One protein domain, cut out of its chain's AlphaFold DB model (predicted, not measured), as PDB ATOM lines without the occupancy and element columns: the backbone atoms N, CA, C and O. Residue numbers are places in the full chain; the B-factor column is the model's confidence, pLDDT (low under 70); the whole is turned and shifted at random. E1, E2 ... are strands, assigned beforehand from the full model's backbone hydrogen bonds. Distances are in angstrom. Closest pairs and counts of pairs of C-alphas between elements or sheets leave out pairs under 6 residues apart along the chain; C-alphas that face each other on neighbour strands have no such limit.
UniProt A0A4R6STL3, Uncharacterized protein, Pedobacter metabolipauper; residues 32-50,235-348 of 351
ATOM      1  N   SER A  32      17.532  28.709   8.458       85.75
ATOM      2  CA  SER A  32      16.471  27.823   8.963       85.75
ATOM      3  C   SER A  32      16.205  26.623   8.045       85.75
ATOM      4  O   SER A  32      15.705  25.597   8.497       85.75
ATOM      5  N   GLN A  33      16.625  26.726   6.783       87.38
ATOM      6  CA  GLN A  33      16.464  25.707   5.744       87.38
ATOM      7  C   GLN A  33      17.512  24.585   5.824       87.38
ATOM      8  O   GLN A  33      17.420  23.605   5.087       87.38
ATOM      9  N   TYR A  34      18.542  24.736   6.667       90.56
ATOM     10  CA  TYR A  34      19.675  23.816   6.736       90.56
ATOM     11  C   TYR A  34      19.566  22.860   7.927       90.56
ATOM     12  O   TYR A  34      19.520  23.268   9.095       90.56
ATOM     13  N   SER A  35      19.652  21.567   7.624       89.38
ATOM     14  CA  SER A  35      19.533  20.479   8.599       89.38
ATOM     15  C   SER A  35      20.813  19.647   8.680       89.38
ATOM     16  O   SER A  35      21.609  19.599   7.742       89.38
ATOM     17  N   THR A  36      21.051  19.003   9.821       87.88
ATOM     18  CA  THR A  36      22.167  18.057   9.953       87.88
ATOM     19  C   THR A  36      21.818  16.794   9.180       87.88
ATOM     20  O   THR A  36      20.789  16.186   9.458       87.88
ATOM     21  N   LEU A  37      22.660  16.392   8.228       84.38
ATOM     22  CA  LEU A  37      22.437  15.169   7.464       84.38
ATOM     23  C   LEU A  37      22.688  13.939   8.350       84.38
ATOM     24  O   LEU A  37      23.825  13.643   8.711       84.38
ATOM     25  N   ASN A  38      21.608  13.272   8.747       81.38
ATOM     26  CA  ASN A  38      21.591  12.061   9.562       81.38
ATOM     27  C   ASN A  38      20.263  11.304   9.339       81.38
ATOM     28  O   ASN A  38      19.487  11.657   8.452       81.38
ATOM     29  N   ALA A  39      20.001  10.267  10.138       72.00
ATOM     30  CA  ALA A  39      18.767   9.481  10.055       72.00
ATOM     31  C   ALA A  39      17.487  10.294  10.344       72.00
ATOM     32  O   ALA A  39      16.428   9.957   9.828       72.00
ATOM     33  N   ASP A  40      17.591  11.373  11.123       76.69
ATOM     34  CA  ASP A  40      16.475  12.251  11.500       76.69
ATOM     35  C   ASP A  40      16.359  13.475  10.574       76.69
ATOM     36  O   ASP A  40      15.689  14.461  10.897       76.69
ATOM     37  N   PHE A  41      17.057  13.458   9.432       82.19
ATOM     38  CA  PHE A  41      17.095  14.585   8.515       82.19
ATOM     39  C   PHE A  41      15.687  14.933   8.020       82.19
ATOM     40  O   PHE A  41      14.988  14.115   7.420       82.19
ATOM     41  N   SER A  42      15.304  16.192   8.228       70.50
ATOM     42  CA  SER A  42      14.043  16.748   7.750       70.50
ATOM     43  C   SER A  42      14.310  17.844   6.722       70.50
ATOM     44  O   SER A  42      15.014  18.819   7.001       70.50
ATOM     45  N   SER A  43      13.734  17.665   5.535       81.12
ATOM     46  CA  SER A  43      13.669  18.630   4.435       81.12
ATOM     47  C   SER A  43      12.286  18.552   3.796       81.12
ATOM     48  O   SER A  43      11.659  17.495   3.829       81.12
ATOM     49  N   ASP A  44      11.800  19.633   3.194       81.38
ATOM     50  CA  ASP A  44      10.517  19.625   2.478       81.38
ATOM     51  C   ASP A  44      10.547  18.735   1.228       81.38
ATOM     52  O   ASP A  44       9.541  18.111   0.895       81.38
ATOM     53  N   ASN A  45      11.717  18.605   0.594       87.25
ATOM     54  CA  ASN A  45      11.861  17.939  -0.702       87.25
ATOM     55  C   ASN A  45      12.514  16.562  -0.597       87.25
ATOM     56  O   ASN A  45      12.265  15.705  -1.442       87.25
ATOM     57  N   PHE A  46      13.323  16.328   0.439       90.75
ATOM     58  CA  PHE A  46      14.095  15.097   0.598       90.75
ATOM     59  C   PHE A  46      13.761  14.354   1.885       90.75
ATOM     60  O   PHE A  46      13.436  14.947   2.915       90.75
ATOM     61  N   GLU A  47      13.907  13.038   1.828       90.31
ATOM     62  CA  GLU A  47      13.951  12.164   2.993       90.31
ATOM     63  C   GLU A  47      15.225  11.317   2.970       90.31
ATOM     64  O   GLU A  47      15.758  10.995   1.903       90.31
ATOM     65  N   VAL A  48      15.706  10.973   4.164       91.00
ATOM     66  CA  VAL A  48      16.856  10.093   4.366       91.00
ATOM     67  C   VAL A  48      16.361   8.803   4.995       91.00
ATOM     68  O   VAL A  48      15.630   8.825   5.981       91.00
ATOM     69  N   ILE A  49      16.752   7.675   4.416       91.62
ATOM     70  CA  ILE A  49      16.292   6.350   4.827       91.62
ATOM     71  C   ILE A  49      17.515   5.508   5.117       91.62
ATOM     72  O   ILE A  49      18.391   5.380   4.265       91.62
ATOM     73  N   LEU A  50      17.582   4.920   6.308       92.56
ATOM     74  CA  LEU A  50      18.603   3.925   6.610       92.56
ATOM     75  C   LEU A  50      18.375   2.696   5.719       92.56
ATOM     76  O   LEU A  50      17.338   2.046   5.829       92.56
ATOM     77  N   MET A 235      35.563   8.279  -1.118       69.56
ATOM     78  CA  MET A 235      35.536   7.393  -2.280       69.56
ATOM     79  C   MET A 235      36.574   7.868  -3.318       69.56
ATOM     80  O   MET A 235      36.608   9.060  -3.613       69.56
ATOM     81  N   PRO A 236      37.364   6.975  -3.951       58.88
ATOM     82  CA  PRO A 236      38.460   7.359  -4.857       58.88
ATOM     83  C   PRO A 236      38.070   8.278  -6.026       58.88
ATOM     84  O   PRO A 236      38.921   8.969  -6.575       58.88
ATOM     85  N   ASN A 237      36.787   8.289  -6.401       62.06
ATOM     86  CA  ASN A 237      36.223   9.112  -7.473       62.06
ATOM     87  C   ASN A 237      35.173  10.112  -6.952       62.06
ATOM     88  O   ASN A 237      34.292  10.528  -7.707       62.06
ATOM     89  N   ALA A 238      35.206  10.460  -5.663       65.12
ATOM     90  CA  ALA A 238      34.308  11.455  -5.099       65.12
ATOM     91  C   ALA A 238      34.590  12.817  -5.745       65.12
ATOM     92  O   ALA A 238      35.634  13.433  -5.538       65.12
ATOM     93  N   ILE A 239      33.649  13.300  -6.550       64.06
ATOM     94  CA  ILE A 239      33.669  14.684  -7.013       64.06
ATOM     95  C   ILE A 239      33.021  15.508  -5.906       64.06
ATOM     96  O   ILE A 239      31.854  15.285  -5.578       64.06
ATOM     97  N   GLN A 240      33.759  16.465  -5.334       69.19
ATOM     98  CA  GLN A 240      33.170  17.439  -4.416       69.19
ATOM     99  C   GLN A 240      32.100  18.243  -5.158       69.19
ATOM    100  O   GLN A 240      32.396  19.186  -5.888       69.19
ATOM    101  N   ASN A 241      30.845  17.845  -4.973       79.12
ATOM    102  CA  ASN A 241      29.684  18.480  -5.577       79.12
ATOM    103  C   ASN A 241      28.864  19.199  -4.503       79.12
ATOM    104  O   ASN A 241      27.699  18.896  -4.261       79.12
ATOM    105  N   PHE A 242      29.510  20.117  -3.790       86.69
ATOM    106  CA  PHE A 242      28.859  20.947  -2.788       86.69
ATOM    107  C   PHE A 242      29.472  22.342  -2.766       86.69
ATOM    108  O   PHE A 242      30.631  22.545  -3.126       86.69
ATOM    109  N   SER A 243      28.693  23.320  -2.316       88.69
ATOM    110  CA  SER A 243      29.145  24.700  -2.161       88.69
ATOM    111  C   SER A 243      28.884  25.195  -0.746       88.69
ATOM    112  O   SER A 243      27.769  25.076  -0.240       88.69
ATOM    113  N   LEU A 244      29.909  25.759  -0.102       90.50
ATOM    114  CA  LEU A 244      29.759  26.457   1.173       90.50
ATOM    115  C   LEU A 244      29.020  27.778   0.921       90.50
ATOM    116  O   LEU A 244      29.549  28.667   0.255       90.50
ATOM    117  N   LYS A 245      27.798  27.898   1.436       92.50
ATOM    118  CA  LYS A 245      26.969  29.109   1.344       92.50
ATOM    119  C   LYS A 245      27.173  30.064   2.506       92.50
ATOM    120  O   LYS A 245      26.984  31.260   2.336       92.50
ATOM    121  N   GLY A 246      27.557  29.540   3.661       91.12
ATOM    122  CA  GLY A 246      27.792  30.336   4.851       91.12
ATOM    123  C   GLY A 246      28.683  29.605   5.838       91.12
ATOM    124  O   GLY A 246      28.682  28.374   5.889       91.12
ATOM    125  N   TYR A 247      29.426  30.364   6.637       92.88
ATOM    126  CA  TYR A 247      30.233  29.834   7.725       92.88
ATOM    127  C   TYR A 247      30.082  30.710   8.963       92.88
ATOM    128  O   TYR A 247      30.459  31.879   8.976       92.88
ATOM    129  N   GLN A 248      29.499  30.141  10.012       93.75
ATOM    130  CA  GLN A 248      29.326  30.815  11.287       93.75
ATOM    131  C   GLN A 248      30.497  30.468  12.194       93.75
ATOM    132  O   GLN A 248      30.542  29.373  12.748       93.75
ATOM    133  N   LYS A 249      31.435  31.401  12.354       94.12
ATOM    134  CA  LYS A 249      32.575  31.247  13.260       94.12
ATOM    135  C   LYS A 249      32.104  31.221  14.716       94.12
ATOM    136  O   LYS A 249      31.323  32.074  15.132       94.12
ATOM    137  N   GLU A 250      32.609  30.264  15.487       94.31
ATOM    138  CA  GLU A 250      32.209  30.037  16.880       94.31
ATOM    139  C   GLU A 250      33.398  30.221  17.830       94.31
ATOM    140  O   GLU A 250      33.346  31.058  18.730       94.31
ATOM    141  N   GLU A 251      34.506  29.511  17.598       94.50
ATOM    142  CA  GLU A 251      35.670  29.518  18.494       94.50
ATOM    143  C   GLU A 251      36.994  29.507  17.719       94.50
ATOM    144  O   GLU A 251      37.140  28.801  16.725       94.50
ATOM    145  N   LYS A 252      38.000  30.260  18.189       94.38
ATOM    146  CA  LYS A 252      39.389  30.111  17.722       94.38
ATOM    147  C   LYS A 252      40.146  29.112  18.588       94.38
ATOM    148  O   LYS A 252      40.263  29.316  19.792       94.38
ATOM    149  N   LEU A 253      40.808  28.145  17.962       93.44
ATOM    150  CA  LEU A 253      41.698  27.196  18.639       93.44
ATOM    151  C   LEU A 253      42.943  26.919  17.816       93.44
ATOM    152  O   LEU A 253      43.035  27.234  16.631       93.44
ATOM    153  N   LYS A 254      43.897  26.296  18.496       93.50
ATOM    154  CA  LYS A 254      45.043  25.645  17.888       93.50
ATOM    155  C   LYS A 254      44.707  24.167  17.661       93.50
ATOM    156  O   LYS A 254      44.184  23.532  18.575       93.50
ATOM    157  N   TYR A 255      45.016  23.650  16.481       91.75
ATOM    158  CA  TYR A 255      44.848  22.247  16.096       91.75
ATOM    159  C   TYR A 255      46.026  21.803  15.226       91.75
ATOM    160  O   TYR A 255      46.779  22.643  14.727       91.75
ATOM    161  N   ASP A 256      46.167  20.494  15.046       90.00
ATOM    162  CA  ASP A 256      47.289  19.896  14.329       90.00
ATOM    163  C   ASP A 256      46.851  19.257  13.007       90.00
ATOM    164  O   ASP A 256      45.759  18.700  12.887       90.00
ATOM    165  N   HIS A 257      47.736  19.299  12.016       86.19
ATOM    166  CA  HIS A 257      47.628  18.510  10.794       86.19
ATOM    167  C   HIS A 257      48.548  17.299  10.911       86.19
ATOM    168  O   HIS A 257      49.744  17.389  10.640       86.19
ATOM    169  N   SER A 258      47.987  16.159  11.315       78.88
ATOM    170  CA  SER A 258      48.679  14.867  11.276       78.88
ATOM    171  C   SER A 258      48.105  14.036  10.136       78.88
ATOM    172  O   SER A 258      47.163  13.265  10.301       78.88
ATOM    173  N   ILE A 259      48.644  14.254   8.939       61.25
ATOM    174  CA  ILE A 259      48.298  13.478   7.750       61.25
ATOM    175  C   ILE A 259      49.224  12.257   7.781       61.25
ATOM    176  O   ILE A 259      50.444  12.415   7.734       61.25
ATOM    177  N   GLY A 260      48.666  11.060   7.983       55.47
ATOM    178  CA  GLY A 260      49.424   9.822   8.214       55.47
ATOM    179  C   GLY A 260      50.532   9.538   7.183       55.47
ATOM    180  O   GLY A 260      50.544  10.088   6.086       55.47
ATOM    181  N   GLY A 261      51.477   8.656   7.535       54.44
ATOM    182  CA  GLY A 261      52.564   8.230   6.632       54.44
ATOM    183  C   GLY A 261      53.943   8.851   6.897       54.44
ATOM    184  O   GLY A 261      54.771   8.896   5.994       54.44
ATOM    185  N   GLY A 262      54.216   9.320   8.121       52.81
ATOM    186  CA  GLY A 262      55.553   9.788   8.529       52.81
ATOM    187  C   GLY A 262      55.870  11.252   8.201       52.81
ATOM    188  O   GLY A 262      57.001  11.688   8.408       52.81
ATOM    189  N   SER A 263      54.886  12.023   7.727       58.50
ATOM    190  CA  SER A 263      55.024  13.469   7.524       58.50
ATOM    191  C   SER A 263      55.068  14.224   8.856       58.50
ATOM    192  O   SER A 263      54.447  13.822   9.841       58.50
ATOM    193  N   GLN A 264      55.808  15.334   8.893       63.38
ATOM    194  CA  GLN A 264      55.955  16.155  10.095       63.38
ATOM    195  C   GLN A 264      54.626  16.862  10.406       63.38
ATOM    196  O   GLN A 264      54.127  17.634   9.587       63.38
ATOM    197  N   SER A 265      54.058  16.592  11.584       77.81
ATOM    198  CA  SER A 265      52.865  17.299  12.058       77.81
ATOM    199  C   SER A 265      53.180  18.781  12.272       77.81
ATOM    200  O   SER A 265      54.258  19.129  12.767       77.81
ATOM    201  N   PHE A 266      52.244  19.654  11.909       83.88
ATOM    202  CA  PHE A 266      52.334  21.085  12.176       83.88
ATOM    203  C   PHE A 266      51.028  21.606  12.767       83.88
ATOM    204  O   PHE A 266      49.940  21.131  12.441       83.88
ATOM    205  N   SER A 267      51.145  22.611  13.633       87.94
ATOM    206  CA  SER A 267      49.995  23.240  14.272       87.94
ATOM    207  C   SER A 267      49.565  24.509  13.549       87.94
ATOM    208  O   SER A 267      50.396  25.347  13.192       87.94
ATOM    209  N   VAL A 268      48.257  24.718  13.454       88.75
ATOM    210  CA  VAL A 268      47.633  25.929  12.911       88.75
ATOM    211  C   VAL A 268      46.662  26.497  13.943       88.75
ATOM    212  O   VAL A 268      46.149  25.780  14.800       88.75
ATOM    213  N   LYS A 269      46.432  27.814  13.902       91.88
ATOM    214  CA  LYS A 269      45.331  28.458  14.630       91.88
ATOM    215  C   LYS A 269      44.260  28.874  13.638       91.88
ATOM    216  O   LYS A 269      44.542  29.663  12.740       91.88
ATOM    217  N   GLY A 270      43.039  28.410  13.848       91.75
ATOM    218  CA  GLY A 270      41.910  28.698  12.974       91.75
ATOM    219  C   GLY A 270      40.609  28.801  13.751       91.75
ATOM    220  O   GLY A 270      40.573  28.607  14.968       91.75
ATOM    221  N   TRP A 271      39.551  29.158  13.036       94.69
ATOM    222  CA  TRP A 271      38.198  29.153  13.575       94.69
ATOM    223  C   TRP A 271      37.577  27.771  13.386       94.69
ATOM    224  O   TRP A 271      37.623  27.252  12.273       94.69
ATOM    225  N   ILE A 272      36.967  27.234  14.439       95.25
ATOM    226  CA  ILE A 272      35.865  26.277  14.349       95.25
ATOM    227  C   ILE A 272      34.563  27.055  14.211       95.25
ATOM    228  O   ILE A 272      34.392  28.129  14.802       95.25
ATOM    229  N   GLY A 273      33.633  26.478  13.468       95.31
ATOM    230  CA  GLY A 273      32.284  26.977  13.350       95.31
ATOM    231  C   GLY A 273      31.329  25.969  12.736       95.31
ATOM    232  O   GLY A 273      31.640  24.787  12.563       95.31
ATOM    233  N   THR A 274      30.168  26.480  12.350       95.44
ATOM    234  CA  THR A 274      29.161  25.734  11.603       95.44
ATOM    235  C   THR A 274      29.178  26.162  10.139       95.44
ATOM    236  O   THR A 274      28.966  27.333   9.822       95.44
ATOM    237  N   GLY A 275      29.430  25.215   9.235       93.75
ATOM    238  CA  GLY A 275      29.317  25.425   7.791       93.75
ATOM    239  C   GLY A 275      27.939  25.049   7.262       93.75
ATOM    240  O   GLY A 275      27.344  24.069   7.713       93.75
ATOM    241  N   TYR A 276      27.457  25.809   6.285       93.50
ATOM    242  CA  TYR A 276      26.175  25.614   5.611       93.50
ATOM    243  C   TYR A 276      26.435  25.324   4.134       93.50
ATOM    244  O   TYR A 276      27.045  26.139   3.441       93.50
ATOM    245  N   PHE A 277      26.005  24.160   3.661       92.00
ATOM    246  CA  PHE A 277      26.335  23.616   2.351       92.00
ATOM    247  C   PHE A 277      25.090  23.390   1.501       92.00
ATOM    248  O   PHE A 277      24.125  22.775   1.957       92.00
ATOM    249  N   ASP A 278      25.152  23.839   0.252       92.56
ATOM    250  CA  ASP A 278      24.214  23.450  -0.798       92.56
ATOM    251  C   ASP A 278      24.846  22.340  -1.637       92.56
ATOM    252  O   ASP A 278      25.960  22.503  -2.148       92.56
ATOM    253  N   ILE A 279      24.128  21.232  -1.788       90.44
ATOM    254  CA  ILE A 279      24.556  20.044  -2.527       90.44
ATOM    255  C   ILE A 279      23.542  19.817  -3.657       90.44
ATOM    256  O   ILE A 279      22.402  19.445  -3.365       90.44
ATOM    257  N   PRO A 280      23.903  20.046  -4.932       90.25
ATOM    258  CA  PRO A 280      23.040  19.701  -6.057       90.25
ATOM    259  C   PRO A 280      22.761  18.197  -6.061       90.25
ATOM    260  O   PRO A 280      23.687  17.387  -6.115       90.25
ATOM    261  N   LEU A 281      21.489  17.819  -5.974       89.62
ATOM    262  CA  LEU A 281      21.076  16.433  -5.800       89.62
ATOM    263  C   LEU A 281      19.704  16.199  -6.431       89.62
ATOM    264  O   LEU A 281      18.745  16.872  -6.072       89.62
ATOM    265  N   LEU A 282      19.600  15.220  -7.338       86.56
ATOM    266  CA  LEU A 282      18.332  14.799  -7.957       86.56
ATOM    267  C   LEU A 282      17.511  15.987  -8.512       86.56
ATOM    268  O   LEU A 282      16.341  16.138  -8.182       86.56
ATOM    269  N   ASP A 283      18.112  16.858  -9.325       86.56
ATOM    270  CA  ASP A 283      17.479  18.069  -9.895       86.56
ATOM    271  C   ASP A 283      16.985  19.113  -8.874       86.56
ATOM    272  O   ASP A 283      16.166  19.970  -9.198       86.56
ATOM    273  N   ASP A 284      17.459  19.047  -7.632       89.62
ATOM    274  CA  ASP A 284      17.169  20.017  -6.577       89.62
ATOM    275  C   ASP A 284      18.434  20.240  -5.718       89.62
ATOM    276  O   ASP A 284      19.538  19.856  -6.109       89.62
ATOM    277  N   THR A 285      18.332  20.925  -4.579       90.62
ATOM    278  CA  THR A 285      19.457  21.238  -3.693       90.62
ATOM    279  C   THR A 285      19.209  20.719  -2.285       90.62
ATOM    280  O   THR A 285      18.326  21.191  -1.569       90.62
ATOM    281  N   LEU A 286      20.049  19.786  -1.845       90.56
ATOM    282  CA  LEU A 286      20.086  19.329  -0.465       90.56
ATOM    283  C   LEU A 286      20.857  20.347   0.393       90.56
ATOM    284  O   LEU A 286      22.032  20.624   0.148       90.56
ATOM    285  N   LYS A 287      20.183  20.900   1.408       91.62
ATOM    286  CA  LYS A 287      20.721  21.924   2.317       91.62
ATOM    287  C   LYS A 287      21.192  21.305   3.629       91.62
ATOM    288  O   LYS A 287      20.381  20.873   4.450       91.62
ATOM    289  N   VAL A 288      22.506  21.276   3.839       91.44
ATOM    290  CA  VAL A 288      23.137  20.600   4.983       91.44
ATOM    291  C   VAL A 288      23.916  21.583   5.845       91.44
ATOM    292  O   VAL A 288      24.710  22.362   5.327       91.44
ATOM    293  N   LYS A 289      23.753  21.518   7.170       92.56
ATOM    294  CA  LYS A 289      24.672  22.179   8.111       92.56
ATOM    295  C   LYS A 289      25.615  21.181   8.768       92.56
ATOM    296  O   LYS A 289      25.220  20.060   9.098       92.56
ATOM    297  N   ARG A 290      26.858  21.604   8.995       92.75
ATOM    298  CA  ARG A 290      27.892  20.811   9.661       92.75
ATOM    299  C   ARG A 290      28.563  21.620  10.777       92.75
ATOM    300  O   ARG A 290      29.296  22.554  10.455       92.75
ATOM    301  N   PRO A 291      28.345  21.265  12.058       93.75
ATOM    302  CA  PRO A 291      29.078  21.860  13.171       93.75
ATOM    303  C   PRO A 291      30.505  21.306  13.257       93.75
ATOM    304  O   PRO A 291      30.831  20.302  12.614       93.75
ATOM    305  N   ASN A 292      31.332  21.930  14.102       93.88
ATOM    306  CA  ASN A 292      32.737  21.567  14.328       93.88
ATOM    307  C   ASN A 292      33.589  21.584  13.051       93.88
ATOM    308  O   ASN A 292      34.592  20.872  12.951       93.88
ATOM    309  N   LEU A 293      33.172  22.377  12.067       94.69
ATOM    310  CA  LEU A 293      33.865  22.535  10.804       94.69
ATOM    311  C   LEU A 293      34.985  23.558  10.971       94.69
ATOM    312  O   LEU A 293      34.799  24.594  11.603       94.69
ATOM    313  N   ILE A 294      36.124  23.281  10.359       94.25
ATOM    314  CA  ILE A 294      37.210  24.225  10.128       94.25
ATOM    315  C   ILE A 294      37.282  24.457   8.621       94.25
ATOM    316  O   ILE A 294      37.276  23.505   7.836       94.25
ATOM    317  N   VAL A 295      37.359  25.726   8.228       93.06
ATOM    318  CA  VAL A 295      37.533  26.149   6.836       93.06
ATOM    319  C   VAL A 295      38.911  26.782   6.703       93.06
ATOM    320  O   VAL A 295      39.176  27.826   7.301       93.06
ATOM    321  N   GLU A 296      39.785  26.150   5.925       90.50
ATOM    322  CA  GLU A 296      41.094  26.698   5.575       90.50
ATOM    323  C   GLU A 296      41.070  27.201   4.134       90.50
ATOM    324  O   GLU A 296      40.710  26.471   3.208       90.50
ATOM    325  N   GLU A 297      41.453  28.459   3.939       85.38
ATOM    326  CA  GLU A 297      41.637  29.013   2.600       85.38
ATOM    327  C   GLU A 297      42.909  28.440   1.965       85.38
ATOM    328  O   GLU A 297      43.911  28.193   2.644       85.38
ATOM    329  N   GLY A 298      42.870  28.230   0.650       76.31
ATOM    330  CA  GLY A 298      44.024  27.741  -0.091       76.31
ATOM    331  C   GLY A 298      45.199  28.724  -0.068       76.31
ATOM    332  O   GLY A 298      45.040  29.934   0.097       76.31
ATOM    333  N   THR A 299      46.407  28.207  -0.265       76.81
ATOM    334  CA  THR A 299      47.607  29.036  -0.449       76.81
ATOM    335  C   THR A 299      47.773  29.401  -1.928       76.81
ATOM    336  O   THR A 299      47.197  28.734  -2.786       76.81
ATOM    337  N   PRO A 300      48.605  30.393  -2.295       76.56
ATOM    338  CA  PRO A 300      48.858  30.703  -3.707       76.56
ATOM    339  C   PRO A 300      49.339  29.502  -4.547       76.56
ATOM    340  O   PRO A 300      49.076  29.454  -5.742       76.56
ATOM    341  N   GLY A 301      50.018  28.525  -3.926       73.88
ATOM    342  CA  GLY A 301      50.461  27.286  -4.583       73.88
ATOM    343  C   GLY A 301      49.420  26.160  -4.603       73.88
ATOM    344  O   GLY A 301      49.567  25.209  -5.363       73.88
ATOM    345  N   ASN A 302      48.371  26.251  -3.785       74.00
ATOM    346  CA  ASN A 302      47.214  25.362  -3.822       74.00
ATOM    347  C   ASN A 302      45.974  26.147  -3.356       74.00
ATOM    348  O   ASN A 302      45.672  26.140  -2.159       74.00
ATOM    349  N   PRO A 303      45.276  26.839  -4.275       78.12
ATOM    350  CA  PRO A 303      44.213  27.783  -3.939       78.12
ATOM    351  C   PRO A 303      42.905  27.104  -3.507       78.12
ATOM    352  O   PRO A 303      41.920  27.790  -3.245       78.12
ATOM    353  N   GLN A 304      42.866  25.771  -3.430       81.75
ATOM    354  CA  GLN A 304      41.666  25.058  -3.019       81.75
ATOM    355  C   GLN A 304      41.384  25.263  -1.531       81.75
ATOM    356  O   GLN A 304      42.237  25.016  -0.677       81.75
ATOM    357  N   LYS A 305      40.147  25.674  -1.243       86.62
ATOM    358  CA  LYS A 305      39.580  25.682   0.103       86.62
ATOM    359  C   LYS A 305      39.517  24.253   0.632       86.62
ATOM    360  O   LYS A 305      39.081  23.348  -0.077       86.62
ATOM    361  N   ARG A 306      39.943  24.060   1.876       87.94
ATOM    362  CA  ARG A 306      39.964  22.758   2.542       87.94
ATOM    363  C   ARG A 306      39.042  22.775   3.743       87.94
ATOM    364  O   ARG A 306      38.918  23.783   4.441       87.94
ATOM    365  N   TYR A 307      38.412  21.637   3.969       89.62
ATOM    366  CA  TYR A 307      37.438  21.456   5.024       89.62
ATOM    367  C   TYR A 307      37.909  20.356   5.956       89.62
ATOM    368  O   TYR A 307      38.295  19.273   5.512       89.62
ATOM    369  N   TYR A 308      37.836  20.629   7.251       90.88
ATOM    370  CA  TYR A 308      38.224  19.679   8.279       90.88
ATOM    371  C   TYR A 308      37.195  19.648   9.401       90.88
ATOM    372  O   TYR A 308      36.465  20.611   9.628       90.88
ATOM    373  N   LEU A 309      37.155  18.538  10.122       91.31
ATOM    374  CA  LEU A 309      36.432  18.388  11.370       91.31
ATOM    375  C   LEU A 309      37.411  18.519  12.528       91.31
ATOM    376  O   LEU A 309      38.471  17.886  12.542       91.31
ATOM    377  N   SER A 310      37.046  19.339  13.506       92.31
ATOM    378  CA  SER A 310      37.823  19.438  14.732       92.31
ATOM    379  C   SER A 310      37.585  18.246  15.651       92.31
ATOM    380  O   SER A 310      36.443  17.876  15.917       92.31
ATOM    381  N   ASN A 311      38.681  17.734  16.209       91.69
ATOM    382  CA  ASN A 311      38.685  16.755  17.296       91.69
ATOM    383  C   ASN A 311      38.985  17.401  18.663       91.69
ATOM    384  O   ASN A 311      39.218  16.703  19.647       91.69
ATOM    385  N   GLY A 312      38.982  18.736  18.733       90.25
ATOM    386  CA  GLY A 312      39.268  19.511  19.936       90.25
ATOM    387  C   GLY A 312      40.603  20.259  19.894       90.25
ATOM    388  O   GLY A 312      41.350  20.237  18.914       90.25
ATOM    389  N   LYS A 313      40.882  20.979  20.981       91.19
ATOM    390  CA  LYS A 313      42.078  21.811  21.128       91.19
ATOM    391  C   LYS A 313      43.347  20.955  21.197       91.19
ATOM    392  O   LYS A 313      43.385  19.977  21.939       91.19
ATOM    393  N   ASP A 314      44.384  21.377  20.470       89.56
ATOM    394  CA  ASP A 314      45.679  20.687  20.383       89.56
ATOM    395  C   ASP A 314      45.535  19.213  19.931       89.56
ATOM    396  O   ASP A 314      46.340  18.360  20.295       89.56
ATOM    397  N   GLN A 315      44.476  18.902  19.168       90.38
ATOM    398  CA  GLN A 315      44.248  17.596  18.551       90.38
ATOM    399  C   GLN A 315      44.420  17.679  17.036       90.38
ATOM    400  O   GLN A 315      44.249  18.738  16.425       90.38
ATOM    401  N   SER A 316      44.729  16.534  16.426       89.38
ATOM    402  CA  SER A 316      44.770  16.421  14.969       89.38
ATOM    403  C   SER A 316      43.372  16.542  14.377       89.38
ATOM    404  O   SER A 316      42.437  15.938  14.900       89.38
ATOM    405  N   VAL A 317      43.220  17.301  13.296       90.19
ATOM    406  CA  VAL A 317      41.946  17.409  12.575       90.19
ATOM    407  C   VAL A 317      41.687  16.186  11.699       90.19
ATOM    408  O   VAL A 317      42.618  15.515  11.254       90.19
ATOM    409  N   SER A 318      40.414  15.920  11.416       87.38
ATOM    410  CA  SER A 318      40.004  14.905  10.441       87.38
ATOM    411  C   SER A 318      39.570  15.579   9.139       87.38
ATOM    412  O   SER A 318      38.856  16.580   9.201       87.38
ATOM    413  N   PRO A 319      39.954  15.073   7.958       85.88
ATOM    414  CA  PRO A 319      39.393  15.542   6.692       85.88
ATOM    415  C   PRO A 319      37.856  15.501   6.701       85.88
ATOM    416  O   PRO A 319      37.257  14.567   7.238       85.88
ATOM    417  N   PHE A 320      37.210  16.527   6.142       85.25
ATOM    418  CA  PHE A 320      35.757  16.545   5.972       85.25
ATOM    419  C   PHE A 320      35.378  16.174   4.541       85.25
ATOM    420  O   PHE A 320      35.728  16.884   3.599       85.25
ATOM    421  N   HIS A 321      34.572  15.121   4.413       80.69
ATOM    422  CA  HIS A 321      33.990  14.684   3.152       80.69
ATOM    423  C   HIS A 321      32.483  14.482   3.318       80.69
ATOM    424  O   HIS A 321      32.007  13.998   4.350       80.69
ATOM    425  N   LEU A 322      31.723  14.855   2.290       79.75
ATOM    426  CA  LEU A 322      30.325  14.468   2.144       79.75
ATOM    427  C   LEU A 322      30.299  13.248   1.230       79.75
ATOM    428  O   LEU A 322      30.306  13.392   0.011       79.75
ATOM    429  N   ASN A 323      30.303  12.052   1.824       82.12
ATOM    430  CA  ASN A 323      30.266  10.780   1.101       82.12
ATOM    431  C   ASN A 323      28.861  10.529   0.529       82.12
ATOM    432  O   ASN A 323      28.134   9.647   0.989       82.12
ATOM    433  N   ILE A 324      28.466  11.366  -0.431       87.50
ATOM    434  CA  ILE A 324      27.239  11.245  -1.210       87.50
ATOM    435  C   ILE A 324      27.621  10.716  -2.586       87.50
ATOM    436  O   ILE A 324      28.429  11.312  -3.293       87.50
ATOM    437  N   PHE A 325      27.021   9.597  -2.960       88.62
ATOM    438  CA  PHE A 325      27.189   8.965  -4.253       88.62
ATOM    439  C   PHE A 325      25.884   9.046  -5.042       88.62
ATOM    440  O   PHE A 325      24.797   8.802  -4.516       88.62
ATOM    441  N   THR A 326      26.001   9.356  -6.324       87.88
ATOM    442  CA  THR A 326      24.891   9.435  -7.274       87.88
ATOM    443  C   THR A 326      25.279   8.698  -8.541       87.88
ATOM    444  O   THR A 326      26.419   8.815  -8.984       87.88
ATOM    445  N   ASP A 327      24.323   8.016  -9.156       87.12
ATOM    446  CA  ASP A 327      24.499   7.337 -10.435       87.12
ATOM    447  C   ASP A 327      23.265   7.602 -11.311       87.12
ATOM    448  O   ASP A 327      22.154   7.579 -10.778       87.12
ATOM    449  N   PRO A 328      23.407   7.857 -12.627       85.69
ATOM    450  CA  PRO A 328      22.263   8.124 -13.505       85.69
ATOM    451  C   PRO A 328      21.237   6.984 -13.588       85.69
ATOM    452  O   PRO A 328      20.112   7.207 -14.027       85.69
ATOM    453  N   GLY A 329      21.620   5.758 -13.223       85.94
ATOM    454  CA  GLY A 329      20.721   4.611 -13.120       85.94
ATOM    455  C   GLY A 329      19.906   4.565 -11.826       85.94
ATOM    456  O   GLY A 329      18.995   3.743 -11.736       85.94
ATOM    457  N   LEU A 330      20.199   5.428 -10.850       91.06
ATOM    458  CA  LEU A 330      19.494   5.506  -9.575       91.06
ATOM    459  C   LEU A 330      18.563   6.719  -9.523       91.06
ATOM    460  O   LEU A 330      18.891   7.831  -9.924       91.06
ATOM    461  N   THR A 331      17.408   6.508  -8.912       91.75
ATOM    462  CA  THR A 331      16.408   7.527  -8.552       91.75
ATOM    463  C   THR A 331      16.599   8.059  -7.125       91.75
ATOM    464  O   THR A 331      15.829   8.893  -6.646       91.75
ATOM    465  N   PHE A 332      17.639   7.589  -6.440       93.38
ATOM    466  CA  PHE A 332      18.065   8.009  -5.112       93.38
ATOM    467  C   PHE A 332      19.590   8.141  -5.075       93.38
ATOM    468  O   PHE A 332      20.306   7.522  -5.859       93.38
ATOM    469  N   ALA A 333      20.097   8.941  -4.146       92.44
ATOM    470  CA  ALA A 333      21.517   9.016  -3.846       92.44
ATOM    471  C   ALA A 333      21.857   8.113  -2.662       92.44
ATOM    472  O   ALA A 333      21.020   7.877  -1.791       92.44
ATOM    473  N   LEU A 334      23.093   7.640  -2.599       92.31
ATOM    474  CA  LEU A 334      23.622   6.938  -1.441       92.31
ATOM    475  C   LEU A 334      24.400   7.910  -0.570       92.31
ATOM    476  O   LEU A 334      25.142   8.746  -1.073       92.31
ATOM    477  N   TYR A 335      24.254   7.780   0.737       89.31
ATOM    478  CA  TYR A 335      24.990   8.559   1.717       89.31
ATOM    479  C   TYR A 335      25.561   7.647   2.789       89.31
ATOM    480  O   TYR A 335      24.902   6.713   3.242       89.31
ATOM    481  N   SER A 336      26.782   7.924   3.223       86.69
ATOM    482  CA  SER A 336      27.407   7.194   4.314       86.69
ATOM    483  C   SER A 336      28.183   8.132   5.230       86.69
ATOM    484  O   SER A 336      28.801   9.097   4.790       86.69
ATOM    485  N   THR A 337      28.155   7.848   6.528       74.25
ATOM    486  CA  THR A 337      28.966   8.545   7.541       74.25
ATOM    487  C   THR A 337      30.234   7.774   7.911       74.25
ATOM    488  O   THR A 337      30.932   8.172   8.838       74.25
ATOM    489  N   GLY A 338      30.480   6.639   7.257       81.94
ATOM    490  CA  GLY A 338      31.537   5.680   7.571       81.94
ATOM    491  C   GLY A 338      31.107   4.267   7.182       81.94
ATOM    492  O   GLY A 338      29.945   4.030   6.850       81.94
ATOM    493  N   LYS A 339      31.999   3.284   7.283       86.44
ATOM    494  CA  LYS A 339      31.754   1.948   6.704       86.44
ATOM    495  C   LYS A 339      30.550   1.176   7.267       86.44
ATOM    496  O   LYS A 339      30.087   0.237   6.637       86.44
ATOM    497  N   TYR A 340      30.041   1.552   8.439       90.00
ATOM    498  CA  TYR A 340      29.016   0.798   9.172       90.00
ATOM    499  C   TYR A 340      27.579   1.080   8.735       90.00
ATOM    500  O   TYR A 340      26.687   0.302   9.068       90.00
ATOM    501  N   ARG A 341      27.324   2.221   8.084       91.62
ATOM    502  CA  ARG A 341      25.962   2.681   7.782       91.62
ATOM    503  C   ARG A 341      25.878   3.266   6.388       91.62
ATOM    504  O   ARG A 341      26.703   4.099   6.001       91.62
ATOM    505  N   VAL A 342      24.828   2.876   5.677       93.25
ATOM    506  CA  VAL A 342      24.473   3.429   4.372       93.25
ATOM    507  C   VAL A 342      23.016   3.863   4.400       93.25
ATOM    508  O   VAL A 342      22.138   3.143   4.878       93.25
ATOM    509  N   TYR A 343      22.772   5.049   3.866       93.44
ATOM    510  CA  TYR A 343      21.468   5.672   3.748       93.44
ATOM    511  C   TYR A 343      21.142   5.924   2.275       93.44
ATOM    512  O   TYR A 343      22.041   6.181   1.475       93.44
ATOM    513  N   ALA A 344      19.860   5.914   1.936       93.94
ATOM    514  CA  ALA A 344      19.348   6.498   0.708       93.94
ATOM    515  C   ALA A 344      18.880   7.926   0.991       93.94
ATOM    516  O   ALA A 344      18.193   8.164   1.984       93.94
ATOM    517  N   ILE A 345      19.202   8.852   0.096       93.19
ATOM    518  CA  ILE A 345      18.587  10.177   0.026       93.19
ATOM    519  C   ILE A 345      17.718  10.197  -1.224       93.19
ATOM    520  O   ILE A 345      18.224  10.027  -2.334       93.19
ATOM    521  N   ARG A 346      16.411  10.402  -1.066       92.19
ATOM    522  CA  ARG A 346      15.466  10.440  -2.191       92.19
ATOM    523  C   ARG A 346      14.498  11.605  -2.059       92.19
ATOM    524  O   ARG A 346      14.333  12.157  -0.969       92.19
ATOM    525  N   LYS A 347      13.846  11.968  -3.165       90.62
ATOM    526  CA  LYS A 347      12.741  12.930  -3.122       90.62
ATOM    527  C   LYS A 347      11.582  12.355  -2.315       90.62
ATOM    528  O   LYS A 347      11.250  11.178  -2.461       90.62
ATOM    529  N   LYS A 348      10.950  13.190  -1.492       88.44
ATOM    530  CA  LYS A 348       9.709  12.824  -0.810       88.44
ATOM    531  C   LYS A 348       8.638  12.526  -1.849       88.44
ATOM    532  O   LYS A 348       8.411  13.311  -2.769       88.44
TER     533      LYS A 348
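This is residues 32 to 50 and 235 to 348 of the 351 residues of an uncharacterized protein of Pedobacter metabolipauper (UniProt A0A4R6STL3). Two antiparallel sheets make the domain: a long, strongly twisted one of bent strands, E2 E3 E4 E5, and a smaller one, E1 E8 E7 E6, loosely and only partly face to face with it near the turn from E3 to E4. The hairpin of E2 and E3 curves away to the far end of the longest axis. The printed part has 133 residues, no named helix and eight strands, E1 to E8 in chain order; the class is all strand. It is compact, with a radius of gyration of the C-alphas of 16.0 A and spans of 45 by 33 by 31 A.

After residues 32 to 45, E1 holds residues 46 to 50, from C-alpha 46 at (14.095, 15.097, 0.598). E2 is 243 to 257, 23.4 A; E3 is 266 to 281, 36.4 A; E4 is 284 to 296, 27.7 A. E5 is 306 to 309, E6 323 to 325, E7 333 to 338, and E8 341 to 347, 20.0 A, ending at (12.741, 12.930, -3.122).

E2 to E5 form a meander, each strand the antiparallel neighbour of the one before. E2 bends by 113 degrees at residue 254, E3 by 85 at 269, E4 by 99 at 292. Within hydrogen-bond range are N 255 and O 268, 2.9 A, N 277 and O 288, 2.8 A, and N 294 and O 308, 2.8 A. E6 E7 E8 form another meander, with N 334 and O 325, N 343 and O 335, each 2.8 A apart and within hydrogen-bond range; E1 is the antiparallel neighbour of E8, with N 49 and O 344 within hydrogen-bond range at 2.9 A. Between the sheets, the closest C-alphas of E1 and E4, Phe 46 and Leu 286, are 7.4 A apart.

The C-alphas farthest apart, of Gln 264 and Lys 348, are 47.6 A apart. Residues 51 to 234 are not printed; C-alphas 50 and 235 are 19.4 A apart. The link E5 to E6 is long. Residues 235 to 240 and 259 to 264 have pLDDT under 70.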